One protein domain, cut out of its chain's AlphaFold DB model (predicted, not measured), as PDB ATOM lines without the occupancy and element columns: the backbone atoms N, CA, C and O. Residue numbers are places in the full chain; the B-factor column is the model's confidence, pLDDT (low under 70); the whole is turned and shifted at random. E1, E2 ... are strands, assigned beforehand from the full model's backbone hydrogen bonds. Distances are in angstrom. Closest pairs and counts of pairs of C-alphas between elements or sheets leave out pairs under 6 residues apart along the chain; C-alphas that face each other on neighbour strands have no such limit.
ATOM      1  N   TRP A  24     170.974 142.328 244.067       92.31
ATOM      2  CA  TRP A  24     170.479 142.771 245.368       92.31
ATOM      3  C   TRP A  24     171.323 142.210 246.510       92.31
ATOM      4  O   TRP A  24     172.033 141.207 246.393       92.31
ATOM      5  N   GLY A  25     171.239 142.871 247.658       94.56
ATOM      6  CA  GLY A  25     171.836 142.426 248.906       94.56
ATOM      7  C   GLY A  25     170.766 141.844 249.815       94.56
ATOM      8  O   GLY A  25     169.799 142.517 250.142       94.56
ATOM      9  N   VAL A  26     170.939 140.613 250.276       96.94
ATOM     10  CA  VAL A  26     170.100 140.032 251.327       96.94
ATOM     11  C   VAL A  26     170.780 140.278 252.666       96.94
ATOM     12  O   VAL A  26     171.870 139.755 252.910       96.94
ATOM     13  N   VAL A  27     170.156 141.085 253.523       97.62
ATOM     14  CA  VAL A  27     170.697 141.433 254.840       97.62
ATOM     15  C   VAL A  27     170.244 140.407 255.864       97.62
ATOM     16  O   VAL A  27     169.053 140.111 255.993       97.62
ATOM     17  N   PHE A  28     171.215 139.902 256.613       97.88
ATOM     18  CA  PHE A  28     171.017 139.055 257.771       97.88
ATOM     19  C   PHE A  28     171.490 139.797 259.015       97.88
ATOM     20  O   PHE A  28     172.691 140.017 259.174       97.88
ATOM     21  N   SER A  29     170.571 140.151 259.908       96.62
ATOM     22  CA  SER A  29     170.918 140.736 261.202       96.62
ATOM     23  C   SER A  29     170.925 139.643 262.263       96.62
ATOM     24  O   SER A  29     169.960 138.889 262.397       96.62
ATOM     25  N   ASN A  30     172.041 139.499 262.982       94.56
ATOM     26  CA  ASN A  30     172.233 138.430 263.971       94.56
ATOM     27  C   ASN A  30     171.909 137.021 263.423       94.56
ATOM     28  O   ASN A  30     171.380 136.170 264.130       94.56
ATOM     29  N   GLY A  31     172.205 136.780 262.140       94.56
ATOM     30  CA  GLY A  31     171.974 135.497 261.467       94.56
ATOM     31  C   GLY A  31     170.553 135.273 260.938       94.56
ATOM     32  O   GLY A  31     170.322 134.282 260.244       94.56
ATOM     33  N   HIS A  32     169.615 136.186 261.189       96.81
ATOM     34  CA  HIS A  32     168.244 136.103 260.689       96.81
ATOM     35  C   HIS A  32     168.042 137.029 259.499       96.81
ATOM     36  O   HIS A  32     168.575 138.135 259.484       96.81
ATOM     37  N   TYR A  33     167.269 136.577 258.508       97.38
ATOM     38  CA  TYR A  33     166.835 137.453 257.421       97.38
ATOM     39  C   TYR A  33     166.145 138.687 258.003       97.38
ATOM     40  O   TYR A  33     165.278 138.555 258.865       97.38
ATOM     41  N   ASP A  34     166.528 139.852 257.500       96.94
ATOM     42  CA  ASP A  34     165.928 141.125 257.881       96.94
ATOM     43  C   ASP A  34     165.266 141.798 256.673       96.94
ATOM     44  O   ASP A  34     164.061 142.044 256.669       96.94
ATOM     45  N   ARG A  35     166.037 142.058 255.606       96.25
ATOM     46  CA  ARG A  35     165.558 142.829 254.447       96.25
ATOM     47  C   ARG A  35     166.369 142.606 253.174       96.25
ATOM     48  O   ARG A  35     167.451 142.016 253.195       96.25
ATOM     49  N   LEU A  36     165.852 143.143 252.069       94.94
ATOM     50  CA  LEU A  36     166.576 143.296 250.807       94.94
ATOM     51  C   LEU A  36     167.134 144.718 250.669       94.94
ATOM     52  O   LEU A  36     166.486 145.695 251.044       94.94
ATOM     53  N   LEU A  37     168.333 144.821 250.104       91.94
ATOM     54  CA  LEU A  37     168.980 146.050 249.670       91.94
ATOM     55  C   LEU A  37     169.007 146.076 248.152       91.94
ATOM     56  O   LEU A  37     169.501 145.139 247.528       91.94
ATOM     57  N   HIS A  38     168.486 147.156 247.586       86.44
ATOM     58  CA  HIS A  38     168.499 147.355 246.147       86.44
ATOM     59  C   HIS A  38     169.818 147.971 245.667       86.44
ATOM     60  O   HIS A  38     170.428 147.445 244.746       86.44
ATOM     61  N   ASP A  39     170.278 149.050 246.307       83.88
ATOM     62  CA  ASP A  39     171.598 149.606 246.018       83.88
ATOM     63  C   ASP A  39     172.665 148.687 246.621       83.88
ATOM     64  O   ASP A  39     172.650 148.417 247.824       83.88
ATOM     65  N   THR A  40     173.557 148.171 245.779       86.62
ATOM     66  CA  THR A  40     174.624 147.240 246.165       86.62
ATOM     67  C   THR A  40     175.985 147.603 245.589       86.62
ATOM     68  O   THR A  40     176.938 146.846 245.772       86.62
ATOM     69  N   ASP A  41     176.119 148.748 244.914       85.31
ATOM     70  CA  ASP A  41     177.370 149.127 244.237       85.31
ATOM     71  C   ASP A  41     178.533 149.242 245.232       85.31
ATOM     72  O   ASP A  41     179.656 148.811 244.961       85.31
ATOM     73  N   PHE A  42     178.246 149.702 246.451       85.31
ATOM     74  CA  PHE A  42     179.217 149.797 247.541       85.31
ATOM     75  C   PHE A  42     179.831 148.442 247.953       85.31
ATOM     76  O   PHE A  42     180.893 148.416 248.570       85.31
ATOM     77  N   LEU A  43     179.200 147.308 247.621       86.94
ATOM     78  CA  LEU A  43     179.762 145.970 247.863       86.94
ATOM     79  C   LEU A  43     180.879 145.617 246.870       86.94
ATOM     80  O   LEU A  43     181.706 144.740 247.143       86.94
ATOM     81  N   LEU A  44     180.896 146.263 245.702       80.88
ATOM     82  CA  LEU A  44     181.864 146.009 244.635       80.88
ATOM     83  C   LEU A  44     183.123 146.870 244.790       80.88
ATOM     84  O   LEU A  44     184.206 146.450 244.387       80.88
ATOM     85  N   HIS A  45     183.002 148.028 245.438       80.00
ATOM     86  CA  HIS A  45     184.101 148.957 245.696       80.00
ATOM     87  C   HIS A  45     184.694 148.725 247.093       80.00
ATOM     88  O   HIS A  45     184.371 149.412 248.060       80.00
ATOM     89  N   GLN A  46     185.540 147.697 247.211       71.62
ATOM     90  CA  GLN A  46     186.216 147.359 248.465       71.62
ATOM     91  C   GLN A  46     187.612 147.969 248.536       71.62
ATOM     92  O   GLN A  46     188.531 147.520 247.857       71.62
ATOM     93  N   GLU A  47     187.759 148.950 249.416       73.94
ATOM     94  CA  GLU A  47     189.043 149.514 249.830       73.94
ATOM     95  C   GLU A  47     189.452 148.954 251.203       73.94
ATOM     96  O   GLU A  47     188.607 148.452 251.951       73.94
ATOM     97  N   GLU A  48     190.736 149.050 251.566       65.69
ATOM     98  CA  GLU A  48     191.254 148.546 252.854       65.69
ATOM     99  C   GLU A  48     190.518 149.148 254.069       65.69
ATOM    100  O   GLU A  48     190.292 148.466 255.076       65.69
ATOM    101  N   GLU A  49     190.055 150.396 253.951       70.19
ATOM    102  CA  GLU A  49     189.287 151.103 254.980       70.19
ATOM    103  C   GLU A  49     187.763 150.988 254.822       70.19
ATOM    104  O   GLU A  49     187.015 151.679 255.520       70.19
ATOM    105  N   SER A  50     187.259 150.106 253.957       83.75
ATOM    106  CA  SER A  50     185.815 149.965 253.761       83.75
ATOM    107  C   SER A  50     185.094 149.600 255.067       83.75
ATOM    108  O   SER A  50     185.562 148.810 255.898       83.75
ATOM    109  N   ALA A  51     183.896 150.168 255.244       89.94
ATOM    110  CA  ALA A  51     182.976 149.792 256.316       89.94
ATOM    111  C   ALA A  51     182.461 148.347 256.166       89.94
ATOM    112  O   ALA A  51     181.744 147.858 257.039       89.94
ATOM    113  N   ILE A  52     182.842 147.651 255.091       93.06
ATOM    114  CA  ILE A  52     182.416 146.299 254.747       93.06
ATOM    115  C   ILE A  52     183.628 145.453 254.371       93.06
ATOM    116  O   ILE A  52     184.595 145.936 253.796       93.06
ATOM    117  N   MET A  53     183.570 144.166 254.691       92.44
ATOM    118  CA  MET A  53     184.620 143.199 254.395       92.44
ATOM    119  C   MET A  53     184.041 141.953 253.737       92.44
ATOM    120  O   MET A  53     183.137 141.322 254.290       92.44
ATOM    121  N   LYS A  54     184.597 141.541 252.595       92.69
ATOM    122  CA  LYS A  54     184.260 140.258 251.968       92.69
ATOM    123  C   LYS A  54     184.652 139.084 252.871       92.69
ATOM    124  O   LYS A  54     185.774 139.002 253.363       92.69
ATOM    125  N   LYS A  55     183.710 138.168 253.088       91.88
ATOM    126  CA  LYS A  55     183.850 136.950 253.910       91.88
ATOM    127  C   LYS A  55     183.823 135.663 253.091       91.88
ATOM    128  O   LYS A  55     184.219 134.617 253.590       91.88
ATOM    129  N   GLY A  56     183.355 135.734 251.852       88.81
ATOM    130  CA  GLY A  56     183.281 134.609 250.929       88.81
ATOM    131  C   GLY A  56     182.961 135.098 249.525       88.81
ATOM    132  O   GLY A  56     183.000 136.297 249.267       88.81
ATOM    133  N   GLU A  57     182.620 134.182 248.623       87.06
ATOM    134  CA  GLU A  57     182.371 134.507 247.212       87.06
ATOM    135  C   GLU A  57     181.321 135.614 247.039       87.06
ATOM    136  O   GLU A  57     181.576 136.598 246.343       87.06
ATOM    137  N   ASN A  58     180.210 135.504 247.773       91.94
ATOM    138  CA  ASN A  58     179.080 136.426 247.720       91.94
ATOM    139  C   ASN A  58     178.607 136.903 249.104       91.94
ATOM    140  O   ASN A  58     177.467 137.331 249.259       91.94
ATOM    141  N   ARG A  59     179.452 136.797 250.133       94.62
ATOM    142  CA  ARG A  59     179.112 137.194 251.507       94.62
ATOM    143  C   ARG A  59     180.026 138.290 252.010       94.62
ATOM    144  O   ARG A  59     181.238 138.241 251.802       94.62
ATOM    145  N   TYR A  60     179.433 139.224 252.735       95.56
ATOM    146  CA  TYR A  60     180.068 140.426 253.245       95.56
ATOM    147  C   TYR A  60     179.684 140.638 254.706       95.56
ATOM    148  O   TYR A  60     178.541 140.400 255.091       95.56
ATOM    149  N   LYS A  61     180.634 141.101 255.517       95.31
ATOM    150  CA  LYS A  61     180.411 141.496 256.907       95.31
ATOM    151  C   LYS A  61     180.512 143.005 257.032       95.31
ATOM    152  O   LYS A  61     181.480 143.590 256.550       95.31
ATOM    153  N   VAL A  62     179.552 143.617 257.714       95.06
ATOM    154  CA  VAL A  62     179.631 145.034 258.073       95.06
ATOM    155  C   VAL A  62     180.624 145.178 259.231       95.06
ATOM    156  O   VAL A  62     180.477 144.543 260.272       95.06
ATOM    157  N   LYS A  63     181.684 145.967 259.038       94.38
ATOM    158  CA  LYS A  63     182.705 146.265 260.058       94.38
ATOM    159  C   LYS A  63     182.332 147.478 260.903       94.38
ATOM    160  O   LYS A  63     182.688 147.531 262.076       94.38
ATOM    161  N   ARG A  64     181.678 148.466 260.292       92.94
ATOM    162  CA  ARG A  64     181.253 149.721 260.921       92.94
ATOM    163  C   ARG A  64     179.870 150.092 260.423       92.94
ATOM    164  O   ARG A  64     179.559 149.826 259.267       92.94
ATOM    165  N   ASP A  65     179.086 150.717 261.286       94.44
ATOM    166  CA  ASP A  65     177.718 151.101 260.963       94.44
ATOM    167  C   ASP A  65     177.684 152.090 259.790       94.44
ATOM    168  O   ASP A  65     178.457 153.049 259.725       94.44
ATOM    169  N   ILE A  66     176.762 151.854 258.861       91.62
ATOM    170  CA  ILE A  66     176.511 152.675 257.678       91.62
ATOM    171  C   ILE A  66     175.064 153.151 257.770       91.62
ATOM    172  O   ILE A  66     174.144 152.571 257.189       91.62
ATOM    173  N   ASN A  67     174.858 154.213 258.549       90.56
ATOM    174  CA  ASN A  67     173.523 154.702 258.905       90.56
ATOM    175  C   ASN A  67     172.667 155.096 257.691       90.56
ATOM    176  O   ASN A  67     171.459 154.872 257.708       90.56
ATOM    177  N   SER A  68     173.276 155.619 256.620       90.38
ATOM    178  CA  SER A  68     172.573 155.963 255.372       90.38
ATOM    179  C   SER A  68     171.882 154.761 254.719       90.38
ATOM    180  O   SER A  68     170.835 154.917 254.100       90.38
ATOM    181  N   LEU A  69     172.434 153.559 254.910       89.69
ATOM    182  CA  LEU A  69     171.907 152.285 254.409       89.69
ATOM    183  C   LEU A  69     171.249 151.443 255.516       89.69
ATOM    184  O   LEU A  69     170.838 150.300 255.285       89.69
ATOM    185  N   LYS A  70     171.163 152.000 256.735       93.19
ATOM    186  CA  LYS A  70     170.703 151.335 257.964       93.19
ATOM    187  C   LYS A  70     171.426 150.011 258.244       93.19
ATOM    188  O   LYS A  70     170.819 149.070 258.745       93.19
ATOM    189  N   LEU A  71     172.689 149.898 257.844       95.06
ATOM    190  CA  LEU A  71     173.506 148.703 258.053       95.06
ATOM    191  C   LEU A  71     174.308 148.841 259.338       95.06
ATOM    192  O   LEU A  71     174.919 149.884 259.566       95.06
ATOM    193  N   TYR A  72     174.351 147.782 260.135       95.75
ATOM    194  CA  TYR A  72     175.035 147.773 261.424       95.75
ATOM    195  C   TYR A  72     176.088 146.674 261.474       95.75
ATOM    196  O   TYR A  72     176.002 145.682 260.758       95.75
ATOM    197  N   SER A  73     177.091 146.819 262.335       95.44
ATOM    198  CA  SER A  73     178.185 145.845 262.502       95.44
ATOM    199  C   SER A  73     177.734 144.414 262.866       95.44
ATOM    200  O   SER A  73     178.459 143.439 262.632       95.44
ATOM    201  N   SER A  74     176.511 144.245 263.382       94.44
ATOM    202  CA  SER A  74     175.856 142.943 263.573       94.44
ATOM    203  C   SER A  74     175.502 142.239 262.265       94.44
ATOM    204  O   SER A  74     175.376 141.013 262.247       94.44
ATOM    205  N   ASP A  75     175.390 142.974 261.166       97.44
ATOM    206  CA  ASP A  75     174.783 142.495 259.935       97.44
ATOM    207  C   ASP A  75     175.787 141.759 259.043       97.44
ATOM    208  O   ASP A  75     177.003 141.996 259.057       97.44
ATOM    209  N   GLU A  76     175.256 140.839 258.252       96.94
ATOM    210  CA  GLU A  76     175.915 140.203 257.121       96.94
ATOM    211  C   GLU A  76     175.078 140.414 255.869       96.94
ATOM    212  O   GLU A  76     173.851 140.436 255.920       96.94
ATOM    213  N   ILE A  77     175.741 140.552 254.728       97.06
ATOM    214  CA  ILE A  77     175.079 140.783 253.450       97.06
ATOM    215  C   ILE A  77     175.460 139.642 252.520       97.06
ATOM    216  O   ILE A  77     176.644 139.387 252.285       97.06
ATOM    217  N   ARG A  78     174.456 138.948 251.987       96.31
ATOM    218  CA  ARG A  78     174.628 138.022 250.871       96.31
ATOM    219  C   ARG A  78     174.280 138.753 249.585       96.31
ATOM    220  O   ARG A  78     173.133 139.127 249.382       96.31
ATOM    221  N   TYR A  79     175.278 138.965 248.744       94.38
ATOM    222  CA  TYR A  79     175.101 139.551 247.429       94.38
ATOM    223  C   TYR A  79     174.579 138.488 246.461       94.38
ATOM    224  O   TYR A  79     175.135 137.393 246.361       94.38
ATOM    225  N   GLU A  80     173.495 138.789 245.767       91.75
ATOM    226  CA  GLU A  80     172.904 137.921 244.757       91.75
ATOM    227  C   GLU A  80     172.756 138.726 243.475       91.75
ATOM    228  O   GLU A  80     172.270 139.852 243.500       91.75
ATOM    229  N   HIS A  81     173.208 138.159 242.362       88.56
ATOM    230  CA  HIS A  81     173.118 138.804 241.062       88.56
ATOM    231  C   HIS A  81     172.994 137.762 239.952       88.56
ATOM    232  O   HIS A  81     173.349 136.592 240.136       88.56
ATOM    233  N   GLY A  82     172.531 138.194 238.780       85.12
ATOM    234  CA  GLY A  82     172.630 137.397 237.560       85.12
ATOM    235  C   GLY A  82     174.100 137.242 237.172       85.12
ATOM    236  O   GLY A  82     174.712 138.194 236.697       85.12
TER     237      GLY A  82
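This is residues 24 to 82 of the 128 residues of an uncharacterized protein of Bacteroides caecimuris (UniProt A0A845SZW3). What shape do these atoms make? One strongly twisted wall of five antiparallel strands, E1 to E5, has the long link of residues 63 to 74 and the part of the other long link near residue 42 over one face, while the stretch of that link around residue 49 reaches out past the edge strand E3; the wall's other face is bare. What is it made of? The printed part has 59 residues with five named strands, in chain order E1, E2, E3, E4, E5, and no named helix; the class is all strand, with 26 residues, under half, in named elements. The sheet's order is E2, E1, E5, E4, E3, and the whole is compact, with a radius of gyration of the C-alphas of 10.3 A and spans of 27 by 27 by 21 A.

Where do the first strands run? E1, residues 24 to 29, begins at C-alpha 24 (170.479, 142.771, 245.368) and is 16.0 A long; E2, residues 32 to 37, is 14.9 A. Where are the others? E3 is residues 52 to 54, 6.9 A, and E4 residues 59 to 62, 10.2 A. E5, residues 75 to 81, is 19.3 A and ends at C-alpha 81 (173.118, 138.804, 241.062).

What pairs with E1? E2 forms a hairpin with it at 149 degrees, N 27 to O 35 being 2.9 A, and E5 is antiparallel to it at 158 degrees, with N 26 and O 78 at 2.8 A. How does the sheet go on? E3, E4 and E5 form a meander, each strand the antiparallel neighbour of the one before: N 77 and O 60 are 2.8 A apart, as are N 61 and O 53. Which strands stay apart? E1 and E3 are apart, as are E2 and E4, and E2 and E3.

How far does it reach? The two C-alphas farthest apart, those of Arg 64 and Gly 82, are 27.8 A apart. Which links are long? Those from E2 to E3 and from E4 to E5 are; the printed part has no cut. Where is confidence low? Residue 48 is under 70, and the mean pLDDT of the printed part is 90.7.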